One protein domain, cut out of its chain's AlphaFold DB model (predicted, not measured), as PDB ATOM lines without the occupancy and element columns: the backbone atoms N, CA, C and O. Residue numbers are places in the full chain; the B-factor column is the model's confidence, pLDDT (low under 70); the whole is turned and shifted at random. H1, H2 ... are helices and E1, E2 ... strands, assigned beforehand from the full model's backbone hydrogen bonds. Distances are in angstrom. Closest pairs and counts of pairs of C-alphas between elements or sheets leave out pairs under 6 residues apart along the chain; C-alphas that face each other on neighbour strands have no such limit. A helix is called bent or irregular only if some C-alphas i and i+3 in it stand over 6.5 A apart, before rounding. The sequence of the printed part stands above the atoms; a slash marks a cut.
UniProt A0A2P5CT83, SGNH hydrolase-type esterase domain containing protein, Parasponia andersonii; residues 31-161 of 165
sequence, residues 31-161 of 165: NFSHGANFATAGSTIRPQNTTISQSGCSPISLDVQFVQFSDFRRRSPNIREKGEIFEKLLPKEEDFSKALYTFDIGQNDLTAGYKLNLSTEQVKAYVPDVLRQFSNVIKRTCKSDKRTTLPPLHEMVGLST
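AT A GLANCE: This is residues 31 to 161 of the 165 residues of the protein "SGNH hydrolase-type esterase domain containing protein" of Parasponia andersonii (UniProt A0A2P5CT83). A small parallel sheet of three short strands, E1, E3 and E2, makes one wall of an elongated domain, with helix H2 running along one face of it, the other face bare, and the longer H5 running the same way as H2 and only grazing the sheet. H4, beyond the end of E2, folds back with H5 as a helical hairpin, while the short H1 and H3 lie toward opposite ends of the long axis. The printed part has 131 residues, with five named helices and three named strands in the order E1 H1 H2 H3 E2 H4 H5 E3; the sheet runs E1 E3 E2, and the class is mostly helix. The whole is only just loose, close to compact, with a radius of gyration of the C-alphas of 17.0 A and spans of 53 by 32 by 19 A.

IN THESE COORDINATES: The strands are E1, residues 35 to 37, beginning at C-alpha 35 (36.489, 31.897, 22.691); E3, residues 156 to 160, 11.3 A long and ending at C-alpha 160 (47.619, 33.972, 29.337); and E2, residues 100 to 104, 13.2 A. H2 spans residues 62 to 80, 26.2 A, and H5 residues 120 to 143, 34.6 A, from C-alpha 120 (64.319, 43.931, 45.952). H4 is residues 107 to 115, 12.6 A; H1 is residues 52 to 55 and H3 residues 86 to 89. H2 is only just irregular, with C-alphas 74 and 77 7.0 A apart, and H5 is irregular, with C-alphas 125 and 128 7.1 A apart.

HOW THE PARTS SIT: E3 is the inner strand, parallel to E1 at 6 degrees, with N 158 and O 36 3.1 A apart, and to E2 at 7 degrees, with N 104 and O 159 2.9 A apart. H2 is on the sheet at a height of 10.4 A, over E1 and E3, making two layers, helix on one face of a sheet. It runs along the strands, only just, at 29.9 degrees to E1 on the local plane. Residues 62 to 66 of H2 touch H5, closest at the C-alphas of Phe 66 and Val 137, 6.9 A, at a shallow tilt of 17 degrees, the same way. H5 only grazes the sheet with residues 134 to 142. H4 and H5 touch as a hairpin, closest at the C-alphas of Gly 113 and Val 123, 6.0 A, at a shallow tilt of 29 degrees, opposite ways. E2, H4, H5 and E3 form a strand-helix-strand unit, two parallel neighbour strands joined through helices, with a left-handed crossover. H1 is close to H4 but not clearly touching, closest at the C-alphas of Ser 55 and Ala 112, 6.9 A. H3 and H2 only just touch, with 3 pairs of C-alphas within 8 A, and only at the corner, closest at the C-alphas of Arg 80 and Glu 87, 4.8 A. O i to N i+4 pairs are within hydrogen-bond range in 13 of 15 cases in H2, 4 of 5 in H4 and 18 of 20 in H5; H1 and H3 are too short for such a pair.

THE WHOLE: The C-alphas farthest apart, those of Glu 84 and Glu 121, are 56.0 A apart. The printed part has no cut. The links E1 to H1 and H5 to E3 are long. Residues 143 to 161, which include E3, have pLDDT under 70; the mean of the printed part is 84.4.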
ATOM      1  N   ASN A  31      38.978  32.020  14.190       90.00
ATOM      2  CA  ASN A  31      37.757  31.378  14.646       90.00
ATOM      3  C   ASN A  31      37.634  31.518  16.162       90.00
ATOM      4  O   ASN A  31      38.263  30.783  16.918       90.00
ATOM      5  N   PHE A  32      36.781  32.442  16.591       90.81
ATOM      6  CA  PHE A  32      36.521  32.727  17.998       90.81
ATOM      7  C   PHE A  32      35.245  32.068  18.530       90.81
ATOM      8  O   PHE A  32      34.798  32.402  19.627       90.81
ATOM      9  N   SER A  33      34.646  31.134  17.784       88.31
ATOM     10  CA  SER A  33      33.423  30.432  18.211       88.31
ATOM     11  C   SER A  33      33.568  29.689  19.539       88.31
ATOM     12  O   SER A  33      32.571  29.483  20.210       88.31
ATOM     13  N   HIS A  34      34.793  29.324  19.930       84.38
ATOM     14  CA  HIS A  34      35.093  28.643  21.199       84.38
ATOM     15  C   HIS A  34      35.785  29.566  22.218       84.38
ATOM     16  O   HIS A  34      36.268  29.116  23.261       84.38
ATOM     17  N   GLY A  35      35.840  30.862  21.903       85.75
ATOM     18  CA  GLY A  35      36.489  31.897  22.691       85.75
ATOM     19  C   GLY A  35      37.744  32.476  22.037       85.75
ATOM     20  O   GLY A  35      38.027  32.248  20.862       85.75
ATOM     21  N   ALA A  36      38.480  33.287  22.794       88.56
ATOM     22  CA  ALA A  36      39.601  34.071  22.284       88.56
ATOM     23  C   ALA A  36      40.727  34.181  23.316       88.56
ATOM     24  O   ALA A  36      40.480  34.235  24.525       88.56
ATOM     25  N   ASN A  37      41.963  34.243  22.820       89.06
ATOM     26  CA  ASN A  37      43.157  34.459  23.624       89.06
ATOM     27  C   ASN A  37      43.638  35.915  23.502       89.06
ATOM     28  O   ASN A  37      44.132  36.336  22.460       89.06
ATOM     29  N   PHE A  38      43.508  36.680  24.580       89.75
ATOM     30  CA  PHE A  38      43.912  38.088  24.685       89.75
ATOM     31  C   PHE A  38      45.327  38.260  25.250       89.75
ATOM     32  O   PHE A  38      45.796  39.379  25.452       89.75
ATOM     33  N   ALA A  39      46.008  37.151  25.523       86.06
ATOM     34  CA  ALA A  39      47.393  37.151  25.931       86.06
ATOM     35  C   ALA A  39      48.304  37.914  24.980       86.06
ATOM     36  O   ALA A  39      48.180  37.839  23.758       86.06
ATOM     37  N   THR A  40      49.333  38.536  25.539       88.06
ATOM     38  CA  THR A  40      50.479  38.995  24.757       88.06
ATOM     39  C   THR A  40      51.767  38.683  25.516       88.06
ATOM     40  O   THR A  40      51.860  38.927  26.721       88.06
ATOM     41  N   ALA A  41      52.763  38.133  24.823       86.75
ATOM     42  CA  ALA A  41      54.076  37.847  25.398       86.75
ATOM     43  C   ALA A  41      54.705  39.107  26.019       86.75
ATOM     44  O   ALA A  41      54.527  40.206  25.499       86.75
ATOM     45  N   GLY A  42      55.414  38.970  27.143       89.06
ATOM     46  CA  GLY A  42      56.058  40.107  27.813       89.06
ATOM     47  C   GLY A  42      55.088  41.114  28.445       89.06
ATOM     48  O   GLY A  42      55.499  42.215  28.803       89.06
ATOM     49  N   SER A  43      53.795  40.800  28.564       92.56
ATOM     50  CA  SER A  43      52.838  41.733  29.173       92.56
ATOM     51  C   SER A  43      52.925  41.734  30.689       92.56
ATOM     52  O   SER A  43      53.266  40.731  31.315       92.56
ATOM     53  N   THR A  44      52.580  42.877  31.267       94.00
ATOM     54  CA  THR A  44      52.624  43.158  32.703       94.00
ATOM     55  C   THR A  44      51.236  43.552  33.201       94.00
ATOM     56  O   THR A  44      50.371  43.959  32.422       94.00
ATOM     57  N   ILE A  45      50.995  43.404  34.499       95.06
ATOM     58  CA  ILE A  45      49.769  43.865  35.145       95.06
ATOM     59  C   ILE A  45      49.749  45.387  35.159       95.06
ATOM     60  O   ILE A  45      48.766  45.979  34.714       95.06
ATOM     61  N   ARG A  46      50.827  46.023  35.642       93.50
ATOM     62  CA  ARG A  46      50.957  47.480  35.554       93.50
ATOM     63  C   ARG A  46      51.460  47.870  34.161       93.50
ATOM     64  O   ARG A  46      52.419  47.262  33.690       93.50
ATOM     65  N   PRO A  47      50.946  48.945  33.556       92.94
ATOM     66  CA  PRO A  47      51.599  49.564  32.410       92.94
ATOM     67  C   PRO A  47      53.035  49.990  32.755       92.94
ATOM     68  O   PRO A  47      53.276  50.610  33.797       92.94
ATOM     69  N   GLN A  48      53.994  49.667  31.886       90.75
ATOM     70  CA  GLN A  48      55.379  50.115  32.041       90.75
ATOM     71  C   GLN A  48      55.553  51.516  31.455       90.75
ATOM     72  O   GLN A  48      55.031  51.819  30.386       90.75
ATOM     73  N   ASN A  49      56.346  52.360  32.116       89.88
ATOM     74  CA  ASN A  49      56.674  53.700  31.616       89.88
ATOM     75  C   ASN A  49      57.907  53.688  30.689       89.88
ATOM     76  O   ASN A  49      58.757  54.575  30.741       89.88
ATOM     77  N   THR A  50      58.037  52.630  29.893       88.69
ATOM     78  CA  THR A  50      59.162  52.365  28.992       88.69
ATOM     79  C   THR A  50      58.641  51.768  27.699       88.69
ATOM     80  O   THR A  50      57.606  51.104  27.692       88.69
ATOM     81  N   THR A  51      59.374  51.935  26.604       88.88
ATOM     82  CA  THR A  51      59.023  51.283  25.340       88.88
ATOM     83  C   THR A  51      59.383  49.794  25.359       88.88
ATOM     84  O   THR A  51      60.232  49.337  26.137       88.88
ATOM     85  N   ILE A  52      58.792  49.036  24.430       89.06
ATOM     86  CA  ILE A  52      59.162  47.633  24.198       89.06
ATOM     87  C   ILE A  52      60.640  47.489  23.809       89.06
ATOM     88  O   ILE A  52      61.302  46.559  24.250       89.06
ATOM     89  N   SER A  53      61.200  48.449  23.065       87.50
ATOM     90  CA  SER A  53      62.621  48.452  22.692       87.50
ATOM     91  C   SER A  53      63.572  48.699  23.869       87.50
ATOM     92  O   SER A  53      64.737  48.328  23.787       87.50
ATOM     93  N   GLN A  54      63.096  49.324  24.950       86.12
ATOM     94  CA  GLN A  54      63.894  49.604  26.147       86.12
ATOM     95  C   GLN A  54      63.841  48.463  27.162       86.12
ATOM     96  O   GLN A  54      64.856  48.121  27.760       86.12
ATOM     97  N   SER A  55      62.653  47.903  27.386       85.25
ATOM     98  CA  SER A  55      62.402  46.963  28.488       85.25
ATOM     99  C   SER A  55      62.171  45.521  28.039       85.25
ATOM    100  O   SER A  55      62.247  44.612  28.862       85.25
ATOM    101  N   GLY A  56      61.849  45.306  26.761       87.69
ATOM    102  CA  GLY A  56      61.300  44.043  26.264       87.69
ATOM    103  C   GLY A  56      59.833  43.818  26.646       87.69
ATOM    104  O   GLY A  56      59.201  42.917  26.104       87.69
ATOM    105  N   CYS A  57      59.261  44.644  27.528       90.88
ATOM    106  CA  CYS A  57      57.879  44.488  27.948       90.88
ATOM    107  C   CYS A  57      56.898  44.966  26.883       90.88
ATOM    108  O   CYS A  57      57.056  46.025  26.268       90.88
ATOM    109  N   SER A  58      55.837  44.186  26.713       91.94
ATOM    110  CA  SER A  58      54.734  44.514  25.822       91.94
ATOM    111  C   SER A  58      53.982  45.755  26.319       91.94
ATOM    112  O   SER A  58      53.717  45.871  27.519       91.94
ATOM    113  N   PRO A  59      53.568  46.659  25.409       92.62
ATOM    114  CA  PRO A  59      52.682  47.771  25.746       92.62
ATOM    115  C   PRO A  59      51.230  47.322  25.996       92.62
ATOM    116  O   PRO A  59      50.390  48.140  26.359       92.62
ATOM    117  N   ILE A  60      50.910  46.042  25.778       93.38
ATOM    118  CA  ILE A  60      49.576  45.459  25.967       93.38
ATOM    119  C   ILE A  60      49.472  44.891  27.391       93.38
ATOM    120  O   ILE A  60      49.435  43.679  27.602       93.38
ATOM    121  N   SER A  61      49.462  45.781  28.384       94.25
ATOM    122  CA  SER A  61      49.282  45.435  29.801       94.25
ATOM    123  C   SER A  61      47.888  44.866  30.098       94.25
ATOM    124  O   SER A  61      46.987  44.905  29.259       94.25
ATOM    125  N   LEU A  62      47.694  44.311  31.299       94.25
ATOM    126  CA  LEU A  62      46.444  43.637  31.682       94.25
ATOM    127  C   LEU A  62      45.192  44.507  31.496       94.25
ATOM    128  O   LEU A  62      44.135  44.008  31.118       94.25
ATOM    129  N   ASP A  63      45.289  45.804  31.766       93.75
ATOM    130  CA  ASP A  63      44.204  46.758  31.543       93.75
ATOM    131  C   ASP A  63      43.861  46.913  30.052       93.75
ATOM    132  O   ASP A  63      42.681  46.945  29.702       93.75
ATOM    133  N   VAL A  64      44.864  46.925  29.171       95.12
ATOM    134  CA  VAL A  64      44.677  46.931  27.714       95.12
ATOM    135  C   VAL A  64      44.045  45.619  27.249       95.12
ATOM    136  O   VAL A  64      43.060  45.653  26.511       95.12
ATOM    137  N   GLN A  65      44.541  44.471  27.722       93.88
ATOM    138  CA  GLN A  65      43.949  43.165  27.407       93.88
ATOM    139  C   GLN A  65      42.489  43.082  27.889       93.88
ATOM    140  O   GLN A  65      41.619  42.562  27.192       93.88
ATOM    141  N   PHE A  66      42.176  43.669  29.048       92.81
ATOM    142  CA  PHE A  66      40.802  43.774  29.536       92.81
ATOM    143  C   PHE A  66      39.923  44.657  28.637       92.81
ATOM    144  O   PHE A  66      38.765  44.318  28.394       92.81
ATOM    145  N   VAL A  67      40.439  45.782  28.129       94.06
ATOM    146  CA  VAL A  67      39.707  46.627  27.169       94.06
ATOM    147  C   VAL A  67      39.421  45.854  25.882       94.06
ATOM    148  O   VAL A  67      38.283  45.879  25.415       94.06
ATOM    149  N   GLN A  68      40.405  45.121  25.357       94.12
ATOM    150  CA  GLN A  68      40.233  44.252  24.188       94.12
ATOM    151  C   GLN A  68      39.140  43.203  24.424       94.12
ATOM    152  O   GLN A  68      38.220  43.081  23.615       94.12
ATOM    153  N   PHE A  69      39.184  42.512  25.567       91.50
ATOM    154  CA  PHE A  69      38.148  41.562  25.969       91.50
ATOM    155  C   PHE A  69      36.766  42.220  26.069       91.50
ATOM    156  O   PHE A  69      35.786  41.708  25.525       91.50
ATOM    157  N   SER A  70      36.673  43.373  26.734       91.38
ATOM    158  CA  SER A  70      35.411  44.092  26.904       91.38
ATOM    159  C   SER A  70      34.813  44.517  25.565       91.38
ATOM    160  O   SER A  70      33.593  44.470  25.393       91.38
ATOM    161  N   ASP A  71      35.648  44.948  24.622       93.69
ATOM    162  CA  ASP A  71      35.203  45.319  23.286       93.69
ATOM    163  C   ASP A  71      34.803  44.103  22.457       93.69
ATOM    164  O   ASP A  71      33.755  44.146  21.815       93.69
ATOM    165  N   PHE A  72      35.575  43.014  22.513       92.50
ATOM    166  CA  PHE A  72      35.211  41.746  21.888       92.50
ATOM    167  C   PHE A  72      33.838  41.286  22.379       92.50
ATOM    168  O   PHE A  72      32.917  41.141  21.583       92.50
ATOM    169  N   ARG A  73      33.645  41.191  23.698       89.56
ATOM    170  CA  ARG A  73      32.369  40.786  24.295       89.56
ATOM    171  C   ARG A  73      31.194  41.652  23.847       89.56
ATOM    172  O   ARG A  73      30.141  41.136  23.495       89.56
ATOM    173  N   ARG A  74      31.364  42.975  23.854       91.94
ATOM    174  CA  ARG A  74      30.302  43.926  23.491       91.94
ATOM    175  C   ARG A  74      29.969  43.897  21.997       91.94
ATOM    176  O   ARG A  74      28.826  44.134  21.613       91.94
ATOM    177  N   ARG A  75      30.969  43.691  21.138       93.38
ATOM    178  CA  ARG A  75      30.813  43.806  19.680       93.38
ATOM    179  C   ARG A  75      30.477  42.476  19.015       93.38
ATOM    180  O   ARG A  75      29.797  42.510  17.995       93.38
ATOM    181  N   SER A  76      30.899  41.343  19.579       92.81
ATOM    182  CA  SER A  76      30.699  40.019  18.980       92.81
ATOM    183  C   SER A  76      29.232  39.721  18.651       92.81
ATOM    184  O   SER A  76      28.988  39.429  17.483       92.81
ATOM    185  N   PRO A  77      28.241  39.904  19.553       90.50
ATOM    186  CA  PRO A  77      26.832  39.657  19.217       90.50
ATOM    187  C   PRO A  77      26.342  40.508  18.034       90.50
ATOM    188  O   PRO A  77      25.805  39.979  17.066       90.50
ATOM    189  N   ASN A  78      26.648  41.810  18.047       92.38
ATOM    190  CA  ASN A  78      26.257  42.749  16.988       92.38
ATOM    191  C   ASN A  78      26.886  42.417  15.623       92.38
ATOM    192  O   ASN A  78      26.282  42.631  14.575       92.38
ATOM    193  N   ILE A  79      28.138  41.950  15.605       93.31
ATOM    194  CA  ILE A  79      28.807  41.548  14.361       93.31
ATOM    195  C   ILE A  79      28.263  40.198  13.889       93.31
ATOM    196  O   ILE A  79      28.059  40.012  12.693       93.31
ATOM    197  N   ARG A  80      27.986  39.283  14.821       93.62
ATOM    198  CA  ARG A  80      27.421  37.961  14.547       93.62
ATOM    199  C   ARG A  80      26.045  38.049  13.877       93.62
ATOM    200  O   ARG A  80      25.775  37.275  12.966       93.62
ATOM    201  N   GLU A  81      25.210  39.016  14.265       92.75
ATOM    202  CA  GLU A  81      23.891  39.282  13.654       92.75
ATOM    203  C   GLU A  81      23.949  39.649  12.165       92.75
ATOM    204  O   GLU A  81      22.954  39.506  11.458       92.75
ATOM    205  N   LYS A  82      25.115  40.065  11.653       93.12
ATOM    206  CA  LYS A  82      25.304  40.293  10.213       93.12
ATOM    207  C   LYS A  82      25.269  38.996   9.395       93.12
ATOM    208  O   LYS A  82      25.209  39.068   8.173       93.12
ATOM    209  N   GLY A  83      25.291  37.833  10.050       91.38
ATOM    210  CA  GLY A  83      25.176  36.525   9.414       91.38
ATOM    211  C   GLY A  83      26.446  36.086   8.687       91.38
ATOM    212  O   GLY A  83      27.566  36.458   9.047       91.38
ATOM    213  N   GLU A  84      26.260  35.253   7.662       91.38
ATOM    214  CA  GLU A  84      27.325  34.723   6.804       91.38
ATOM    215  C   GLU A  84      28.423  33.979   7.590       91.38
ATOM    216  O   GLU A  84      28.158  33.041   8.345       91.38
ATOM    217  N   ILE A  85      29.683  34.364   7.385       91.69
ATOM    218  CA  ILE A  85      30.836  33.765   8.043       91.69
ATOM    219  C   ILE A  85      30.914  34.161   9.526       91.69
ATOM    220  O   ILE A  85      31.377  33.370  10.346       91.69
ATOM    221  N   PHE A  86      30.410  35.342   9.902       92.81
ATOM    222  CA  PHE A  86      30.507  35.856  11.272       92.81
ATOM    223  C   PHE A  86      29.662  35.057  12.257       92.81
ATOM    224  O   PHE A  86      30.067  34.893  13.405       92.81
ATOM    225  N   GLU A  87      28.541  34.494  11.800       93.38
ATOM    226  CA  GLU A  87      27.703  33.615  12.618       93.38
ATOM    227  C   GLU A  87      28.475  32.394  13.151       93.38
ATOM    228  O   GLU A  87      28.223  31.924  14.265       93.38
ATOM    229  N   LYS A  88      29.420  31.897  12.344       91.88
ATOM    230  CA  LYS A  88      30.221  30.698  12.616       91.88
ATOM    231  C   LYS A  88      31.538  30.999  13.324       91.88
ATOM    232  O   LYS A  88      32.089  30.100  13.945       91.88
ATOM    233  N   LEU A  89      32.062  32.217  13.182       92.38
ATOM    234  CA  LEU A  89      33.368  32.604  13.723       92.38
ATOM    235  C   LEU A  89      33.285  33.340  15.061       92.38
ATOM    236  O   LEU A  89      34.312  33.476  15.717       92.38
ATOM    237  N   LEU A  90      32.115  33.841  15.461       92.81
ATOM    238  CA  LEU A  90      31.951  34.623  16.688       92.81
ATOM    239  C   LEU A  90      31.053  33.911  17.706       92.81
ATOM    240  O   LEU A  90      30.076  33.267  17.309       92.81
ATOM    241  N   PRO A  91      31.348  34.062  19.010       90.56
ATOM    242  CA  PRO A  91      30.543  33.476  20.074       90.56
ATOM    243  C   PRO A  91      29.187  34.181  20.175       90.56
ATOM    244  O   PRO A  91      29.027  35.341  19.770       90.56
ATOM    245  N   LYS A  92      28.203  33.481  20.734       91.12
ATOM    246  CA  LYS A  92      26.894  34.046  21.070       91.12
ATOM    247  C   LYS A  92      26.991  34.913  22.324       91.12
ATOM    248  O   LYS A  92      28.039  35.038  22.951       91.12
ATOM    249  N   GLU A  93      25.898  35.570  22.695       88.56
ATOM    250  CA  GLU A  93      25.895  36.399  23.902       88.56
ATOM    251  C   GLU A  93      25.898  35.537  25.173       88.56
ATOM    252  O   GLU A  93      26.617  35.831  26.130       88.56
ATOM    253  N   GLU A  94      25.121  34.454  25.176       86.81
ATOM    254  CA  GLU A  94      24.995  33.533  26.304       86.81
ATOM    255  C   GLU A  94      26.291  32.779  26.618       86.81
ATOM    256  O   GLU A  94      26.537  32.448  27.777       86.81
ATOM    257  N   ASP A  95      27.124  32.567  25.608       85.56
ATOM    258  CA  ASP A  95      28.423  31.890  25.637       85.56
ATOM    259  C   ASP A  95      29.377  32.570  26.641       85.56
ATOM    260  O   ASP A  95      29.939  31.946  27.547       85.56
ATOM    261  N   PHE A  96      29.402  33.909  26.652       85.19
ATOM    262  CA  PHE A  96      30.196  34.679  27.618       85.19
ATOM    263  C   PHE A  96      29.843  34.404  29.080       85.19
ATOM    264  O   PHE A  96      30.702  34.609  29.937       85.19
ATOM    265  N   SER A  97      28.612  33.967  29.374       83.25
ATOM    266  CA  SER A  97      28.209  33.660  30.754       83.25
ATOM    267  C   SER A  97      28.587  32.276  31.260       83.25
ATOM    268  O   SER A  97      28.404  31.930  32.426       83.25
ATOM    269  N   LYS A  98      29.105  31.464  30.345       80.00
ATOM    270  CA  LYS A  98      29.466  30.063  30.551       80.00
ATOM    271  C   LYS A  98      30.963  29.846  30.385       80.00
ATOM    272  O   LYS A  98      31.459  28.756  30.664       80.00
ATOM    273  N   ALA A  99      31.658  30.877  29.917       80.25
ATOM    274  CA  ALA A  99      33.065  30.826  29.608       80.25
ATOM    275  C   ALA A  99      33.917  30.629  30.868       80.25
ATOM    276  O   ALA A  99      33.681  31.211  31.928       80.25
ATOM    277  N   LEU A 100      34.971  29.838  30.716       82.19
ATOM    278  CA  LEU A 100      36.061  29.738  31.670       82.19
ATOM    279  C   LEU A 100      37.067  30.863  31.399       82.19
ATOM    280  O   LEU A 100      37.667  30.932  30.328       82.19
ATOM    281  N   TYR A 101      37.267  31.727  32.391       82.00
ATOM    282  CA  TYR A 101      38.228  32.827  32.328       82.00
ATOM    283  C   TYR A 101      39.544  32.424  32.987       82.00
ATOM    284  O   TYR A 101      39.570  32.145  34.188       82.00
ATOM    285  N   THR A 102      40.638  32.429  32.229       81.25
ATOM    286  CA  THR A 102      41.976  32.108  32.747       81.25
ATOM    287  C   THR A 102      42.883  33.330  32.709       81.25
ATOM    288  O   THR A 102      42.837  34.127  31.773       81.25
ATOM    289  N   PHE A 103      43.703  33.489  33.748       83.19
ATOM    290  CA  PHE A 103      44.659  34.582  33.878       83.19
ATOM    291  C   PHE A 103      46.021  34.002  34.246       83.19
ATOM    292  O   PHE A 103      46.164  33.414  35.315       83.19
ATOM    293  N   ASP A 104      47.012  34.198  33.385       84.62
ATOM    294  CA  ASP A 104      48.413  33.885  33.670       84.62
ATOM    295  C   ASP A 104      49.246  35.128  33.362       84.62
ATOM    296  O   ASP A 104      49.528  35.437  32.203       84.62
ATOM    297  N   ILE A 105      49.512  35.921  34.401       86.25
ATOM    298  CA  ILE A 105      50.189  37.215  34.302       86.25
ATOM    299  C   ILE A 105      50.761  37.625  35.666       86.25
ATOM    300  O   ILE A 105      50.314  37.163  36.714       86.25
ATOM    301  N   GLY A 106      51.746  38.523  35.659       90.50
ATOM    302  CA  GLY A 106      52.320  39.133  36.865       90.50
ATOM    303  C   GLY A 106      53.788  38.802  37.107       90.50
ATOM    304  O   GLY A 106      54.484  39.573  37.763       90.50
ATOM    305  N   GLN A 107      54.305  37.715  36.525       89.56
ATOM    306  CA  GLN A 107      55.736  37.393  36.624       89.56
ATOM    307  C   GLN A 107      56.606  38.473  35.969       89.56
ATOM    308  O   GLN A 107      57.622  38.893  36.522       89.56
ATOM    309  N   ASN A 108      56.149  38.997  34.832       91.69
ATOM    310  CA  ASN A 108      56.819  40.075  34.115       91.69
ATOM    311  C   ASN A 108      56.898  41.376  34.915       91.69
ATOM    312  O   ASN A 108      57.852  42.121  34.730       91.69
ATOM    313  N   ASP A 109      55.962  41.647  35.832       94.12
ATOM    314  CA  ASP A 109      56.041  42.830  36.692       94.12
ATOM    315  C   ASP A 109      57.254  42.764  37.622       94.12
ATOM    316  O   ASP A 109      57.848  43.796  37.919       94.12
ATOM    317  N   LEU A 110      57.644  41.569  38.076       93.75
ATOM    318  CA  LEU A 110      58.836  41.380  38.905       93.75
ATOM    319  C   LEU A 110      60.105  41.481  38.056       93.75
ATOM    320  O   LEU A 110      61.028  42.217  38.406       93.75
ATOM    321  N   THR A 111      60.128  40.794  36.912       91.06
ATOM    322  CA  THR A 111      61.268  40.809  35.986       91.06
ATOM    323  C   THR A 111      61.556  42.217  35.465       91.06
ATOM    324  O   THR A 111      62.711  42.641  35.465       91.06
ATOM    325  N   ALA A 112      60.521  42.978  35.098       90.94
ATOM    326  CA  ALA A 112      60.646  44.360  34.644       90.94
ATOM    327  C   ALA A 112      61.321  45.250  35.695       90.94
ATOM    328  O   ALA A 112      62.218  46.023  35.361       90.94
ATOM    329  N   GLY A 113      60.954  45.106  36.975       91.56
ATOM    330  CA  GLY A 113      61.575  45.873  38.052       91.56
ATOM    331  C   GLY A 113      63.077  45.622  38.163       91.56
ATOM    332  O   GLY A 113      63.857  46.571  38.232       91.56
ATOM    333  N   TYR A 114      63.500  44.358  38.100       92.06
ATOM    334  CA  TYR A 114      64.923  44.018  38.131       92.06
ATOM    335  C   TYR A 114      65.671  44.466  36.869       92.06
ATOM    336  O   TYR A 114      66.792  44.959  36.978       92.06
ATOM    337  N   LYS A 115      65.052  44.392  35.683       89.12
ATOM    338  CA  LYS A 115      65.636  44.934  34.440       89.12
ATOM    339  C   LYS A 115      65.822  46.449  34.473       89.12
ATOM    340  O   LYS A 115      66.739  46.968  33.843       89.12
ATOM    341  N   LEU A 116      64.989  47.148  35.238       88.06
ATOM    342  CA  LEU A 116      65.101  48.581  35.502       88.06
ATOM    343  C   LEU A 116      66.023  48.910  36.689       88.06
ATOM    344  O   LEU A 116      66.014  50.040  37.173       88.06
ATOM    345  N   ASN A 117      66.837  47.950  37.143       91.12
ATOM    346  CA  ASN A 117      67.788  48.093  38.250       91.12
ATOM    347  C   ASN A 117      67.143  48.503  39.586       91.12
ATOM    348  O   ASN A 117      67.786  49.147  40.419       91.12
ATOM    349  N   LEU A 118      65.880  48.137  39.815       93.75
ATOM    350  CA  LEU A 118      65.251  48.324  41.118       93.75
ATOM    351  C   LEU A 118      65.809  47.317  42.128       93.75
ATOM    352  O   LEU A 118      66.035  46.146  41.822       93.75
ATOM    353  N   SER A 119      65.984  47.766  43.366       97.25
ATOM    354  CA  SER A 119      66.290  46.880  44.488       97.25
ATOM    355  C   SER A 119      65.104  45.970  44.814       97.25
ATOM    356  O   SER A 119      63.946  46.308  44.563       97.25
ATOM    357  N   THR A 120      65.369  44.839  45.467       97.06
ATOM    358  CA  THR A 120      64.319  43.931  45.952       97.06
ATOM    359  C   THR A 120      63.293  44.639  46.840       97.06
ATOM    360  O   THR A 120      62.106  44.335  46.756       97.06
ATOM    361  N   GLU A 121      63.710  45.608  47.657       98.06
ATOM    362  CA  GLU A 121      62.785  46.368  48.505       98.06
ATOM    363  C   GLU A 121      61.884  47.300  47.687       98.06
ATOM    364  O   GLU A 121      60.686  47.378  47.950       98.06
ATOM    365  N   GLN A 122      62.406  47.930  46.629       97.12
ATOM    366  CA  GLN A 122      61.585  48.701  45.688       97.12
ATOM    367  C   GLN A 122      60.612  47.806  44.910       97.12
ATOM    368  O   GLN A 122      59.463  48.199  44.708       97.12
ATOM    369  N   VAL A 123      61.042  46.600  44.520       95.62
ATOM    370  CA  VAL A 123      60.170  45.606  43.878       95.62
ATOM    371  C   VAL A 123      59.032  45.205  44.811       95.62
ATOM    372  O   VAL A 123      57.860  45.351  44.462       95.62
ATOM    373  N   LYS A 124      59.353  44.786  46.040       97.00
ATOM    374  CA  LYS A 124      58.359  44.448  47.069       97.00
ATOM    375  C   LYS A 124      57.393  45.598  47.337       97.00
ATOM    376  O   LYS A 124      56.193  45.358  47.457       97.00
ATOM    377  N   ALA A 125      57.891  46.834  47.392       97.56
ATOM    378  CA  ALA A 125      57.080  48.013  47.687       97.56
ATOM    379  C   ALA A 125      55.935  48.219  46.686       97.56
ATOM    380  O   ALA A 125      54.888  48.747  47.059       97.56
ATOM    381  N   TYR A 126      56.093  47.780  45.433       95.56
ATOM    382  CA  TYR A 126      55.059  47.946  44.419       95.56
ATOM    383  C   TYR A 126      54.157  46.725  44.212       95.56
ATOM    384  O   TYR A 126      53.151  46.840  43.505       95.56
ATOM    385  N   VAL A 127      54.475  45.565  44.797       96.62
ATOM    386  CA  VAL A 127      53.656  44.341  44.682       96.62
ATOM    387  C   VAL A 127      52.203  44.563  45.133       96.62
ATOM    388  O   VAL A 127      51.303  44.121  44.416       96.62
ATOM    389  N   PRO A 128      51.911  45.293  46.231       97.50
ATOM    390  CA  PRO A 128      50.528  45.582  46.610       97.50
ATOM    391  C   PRO A 128      49.731  46.310  45.517       97.50
ATOM    392  O   PRO A 128      48.541  46.051  45.343       97.50
ATOM    393  N   ASP A 129      50.380  47.190  44.746       96.69
ATOM    394  CA  ASP A 129      49.737  47.867  43.619       96.69
ATOM    395  C   ASP A 129      49.449  46.906  42.455       96.69
ATOM    396  O   ASP A 129      48.339  46.922  41.923       96.69
ATOM    397  N   VAL A 130      50.390  46.011  42.125       96.06
ATOM    398  CA  VAL A 130      50.164  44.939  41.136       96.06
ATOM    399  C   VAL A 130      48.941  44.105  41.519       96.06
ATOM    400  O   VAL A 130      48.014  43.956  40.724       96.06
ATOM    401  N   LEU A 131      48.885  43.624  42.764       95.88
ATOM    402  CA  LEU A 131      47.774  42.801  43.249       95.88
ATOM    403  C   LEU A 131      46.440  43.556  43.232       95.88
ATOM    404  O   LEU A 131      45.397  42.976  42.916       95.88
ATOM    405  N   ARG A 132      46.459  44.858  43.535       97.06
ATOM    406  CA  ARG A 132      45.278  45.722  43.459       97.06
ATOM    407  C   ARG A 132      44.757  45.834  42.026       97.06
ATOM    408  O   ARG A 132      43.555  45.668  41.814       97.06
ATOM    409  N   GLN A 133      45.627  46.105  41.054       95.75
ATOM    410  CA  GLN A 133      45.242  46.218  39.644       95.75
ATOM    411  C   GLN A 133      44.722  44.884  39.095       95.75
ATOM    412  O   GLN A 133      43.641  44.844  38.505       95.75
ATOM    413  N   PHE A 134      45.414  43.783  39.398       93.44
ATOM    414  CA  PHE A 134      44.977  42.428  39.062       93.44
ATOM    415  C   PHE A 134      43.581  42.116  39.613       93.44
ATOM    416  O   PHE A 134      42.664  41.763  38.869       93.44
ATOM    417  N   SER A 135      43.375  42.360  40.910       91.69
ATOM    418  CA  SER A 135      42.087  42.150  41.579       91.69
ATOM    419  C   SER A 135      40.964  42.986  40.965       91.69
ATOM    420  O   SER A 135      39.818  42.539  40.895       91.69
ATOM    421  N   ASN A 136      41.262  44.213  40.531       91.31
ATOM    422  CA  ASN A 136      40.278  45.074  39.882       91.31
ATOM    423  C   ASN A 136      39.827  44.500  38.539       91.31
ATOM    424  O   ASN A 136      38.629  44.516  38.255       91.31
ATOM    425  N   VAL A 137      40.753  43.971  37.739       89.19
ATOM    426  CA  VAL A 137      40.430  43.355  36.448       89.19
ATOM    427  C   VAL A 137      39.595  42.093  36.647       89.19
ATOM    428  O   VAL A 137      38.510  42.018  36.075       89.19
ATOM    429  N   ILE A 138      39.989  41.188  37.553       86.56
ATOM    430  CA  ILE A 138      39.190  39.990  37.884       86.56
ATOM    431  C   ILE A 138      37.766  40.381  38.286       86.56
ATOM    432  O   ILE A 138      36.789  39.877  37.737       86.56
ATOM    433  N   LYS A 139      37.621  41.340  39.211       86.12
ATOM    434  CA  LYS A 139      36.299  41.805  39.654       86.12
ATOM    435  C   LYS A 139      35.462  42.349  38.500       86.12
ATOM    436  O   LYS A 139      34.246  42.168  38.514       86.12
ATOM    437  N   ARG A 140      36.065  43.045  37.533       85.75
ATOM    438  CA  ARG A 140      35.354  43.586  36.365       85.75
ATOM    439  C   ARG A 140      34.953  42.484  35.386       85.75
ATOM    440  O   ARG A 140      33.831  42.541  34.884       85.75
ATOM    441  N   THR A 141      35.799  41.478  35.185       82.06
ATOM    442  CA  THR A 141      35.479  40.291  34.381       82.06
ATOM    443  C   THR A 141      34.335  39.491  35.012       82.06
ATOM    444  O   THR A 141      33.353  39.217  34.338       82.06
ATOM    445  N   CYS A 142      34.352  39.244  36.327       72.12
ATOM    446  CA  CYS A 142      33.276  38.498  36.996       72.12
ATOM    447  C   CYS A 142      31.974  39.304  37.180       72.12
ATOM    448  O   CYS A 142      30.881  38.754  37.093       72.12
ATOM    449  N   LYS A 143      32.034  40.617  37.463       67.06
ATOM    450  CA  LYS A 143      30.815  41.456  37.595       67.06
ATOM    451  C   LYS A 143      30.033  41.548  36.293       67.06
ATOM    452  O   LYS A 143      28.812  41.665  36.320       67.06
ATOM    453  N   SER A 144      30.757  41.506  35.187       59.06
ATOM    454  CA  SER A 144      30.209  41.461  33.844       59.06
ATOM    455  C   SER A 144      29.339  40.215  33.605       59.06
ATOM    456  O   SER A 144      28.532  40.239  32.681       59.06
ATOM    457  N   ASP A 145      29.436  39.193  34.464       56.66
ATOM    458  CA  ASP A 145      28.904  37.843  34.264       56.66
ATOM    459  C   ASP A 145      27.802  37.409  35.267       56.66
ATOM    460  O   ASP A 145      27.504  36.241  35.492       56.66
ATOM    461  N   LYS A 146      27.150  38.350  35.955       48.03
ATOM    462  CA  LYS A 146      26.154  38.001  36.992       48.03
ATOM    463  C   LYS A 146      24.770  37.568  36.458       48.03
ATOM    464  O   LYS A 146      23.762  37.929  37.064       48.03
ATOM    465  N   ARG A 147      24.677  36.779  35.377       46.91
ATOM    466  CA  ARG A 147      23.404  36.166  34.929       46.91
ATOM    467  C   ARG A 147      23.459  34.640  35.100       46.91
ATOM    468  O   ARG A 147      24.193  33.939  34.430       46.91
ATOM    469  N   THR A 148      22.698  34.172  36.083       40.12
ATOM    470  CA  THR A 148      22.722  32.863  36.748       40.12
ATOM    471  C   THR A 148      22.470  31.644  35.848       40.12
ATOM    472  O   THR A 148      21.431  31.577  35.199       40.12
ATOM    473  N   THR A 149      23.355  30.642  35.920       34.75
ATOM    474  CA  THR A 149      23.152  29.174  36.102       34.75
ATOM    475  C   THR A 149      24.386  28.448  35.556       34.75
ATOM    476  O   THR A 149      24.799  28.749  34.448       34.75
ATOM    477  N   LEU A 150      24.995  27.526  36.320       36.12
ATOM    478  CA  LEU A 150      26.165  26.745  35.878       36.12
ATOM    479  C   LEU A 150      25.789  25.776  34.738       36.12
ATOM    480  O   LEU A 150      24.983  24.874  34.980       36.12
ATOM    481  N   PRO A 151      26.397  25.889  33.546       39.78
ATOM    482  CA  PRO A 151      26.262  24.916  32.467       39.78
ATOM    483  C   PRO A 151      27.617  24.234  32.155       39.78
ATOM    484  O   PRO A 151      28.643  24.593  32.737       39.78
ATOM    485  N   PRO A 152      27.640  23.206  31.288       35.47
ATOM    486  CA  PRO A 152      28.848  22.429  31.000       35.47
ATOM    487  C   PRO A 152      29.970  23.261  30.348       35.47
ATOM    488  O   PRO A 152      29.714  24.146  29.534       35.47
ATOM    489  N   LEU A 153      31.211  22.936  30.725       40.91
ATOM    490  CA  LEU A 153      32.479  23.532  30.284       40.91
ATOM    491  C   LEU A 153      32.680  23.379  28.767       40.91
ATOM    492  O   LEU A 153      33.100  22.311  28.326       40.91
ATOM    493  N   HIS A 154      32.421  24.418  27.968       41.34
ATOM    494  CA  HIS A 154      32.682  24.352  26.521       41.34
ATOM    495  C   HIS A 154      33.408  25.561  25.914       41.34
ATOM    496  O   HIS A 154      33.822  25.473  24.761       41.34
ATOM    497  N   GLU A 155      33.640  26.649  26.652       48.59
ATOM    498  CA  GLU A 155      34.223  27.874  26.083       48.59
ATOM    499  C   GLU A 155      35.244  28.514  27.016       48.59
ATOM    500  O   GLU A 155      35.067  28.517  28.235       48.59
ATOM    501  N   MET A 156      36.325  29.058  26.449       51.00
ATOM    502  CA  MET A 156      37.414  29.660  27.220       51.00
ATOM    503  C   MET A 156      37.755  31.066  26.740       51.00
ATOM    504  O   MET A 156      37.971  31.319  25.559       51.00
ATOM    505  N   VAL A 157      37.903  31.982  27.688       53.25
ATOM    506  CA  VAL A 157      38.505  33.294  27.467       53.25
ATOM    507  C   VAL A 157      39.842  33.302  28.194       53.25
ATOM    508  O   VAL A 157      39.896  33.313  29.424       53.25
ATOM    509  N   GLY A 158      40.926  33.266  27.424       52.12
ATOM    510  CA  GLY A 158      42.281  33.227  27.962       52.12
ATOM    511  C   GLY A 158      42.932  34.605  27.983       52.12
ATOM    512  O   GLY A 158      42.990  35.285  26.963       52.12
ATOM    513  N   LEU A 159      43.464  35.003  29.134       52.06
ATOM    514  CA  LEU A 159      44.404  36.113  29.310       52.06
ATOM    515  C   LEU A 159      45.727  35.510  29.818       52.06
ATOM    516  O   LEU A 159      46.044  35.592  31.000       52.06
ATOM    517  N   SER A 160      46.459  34.801  28.951       49.41
ATOM    518  CA  SER A 160      47.619  33.972  29.337       49.41
ATOM    519  C   SER A 160      48.937  34.417  28.702       49.41
ATOM    520  O   SER A 160      49.254  34.013  27.589       49.41
ATOM    521  N   THR A 161      49.781  35.173  29.391       47.38
ATOM    522  CA  THR A 161      51.051  35.639  28.818       47.38
ATOM    523  C   THR A 161      52.128  34.549  28.877       47.38
ATOM    524  O   THR A 161      52.607  34.220  29.957       47.38
TER     525      THR A 161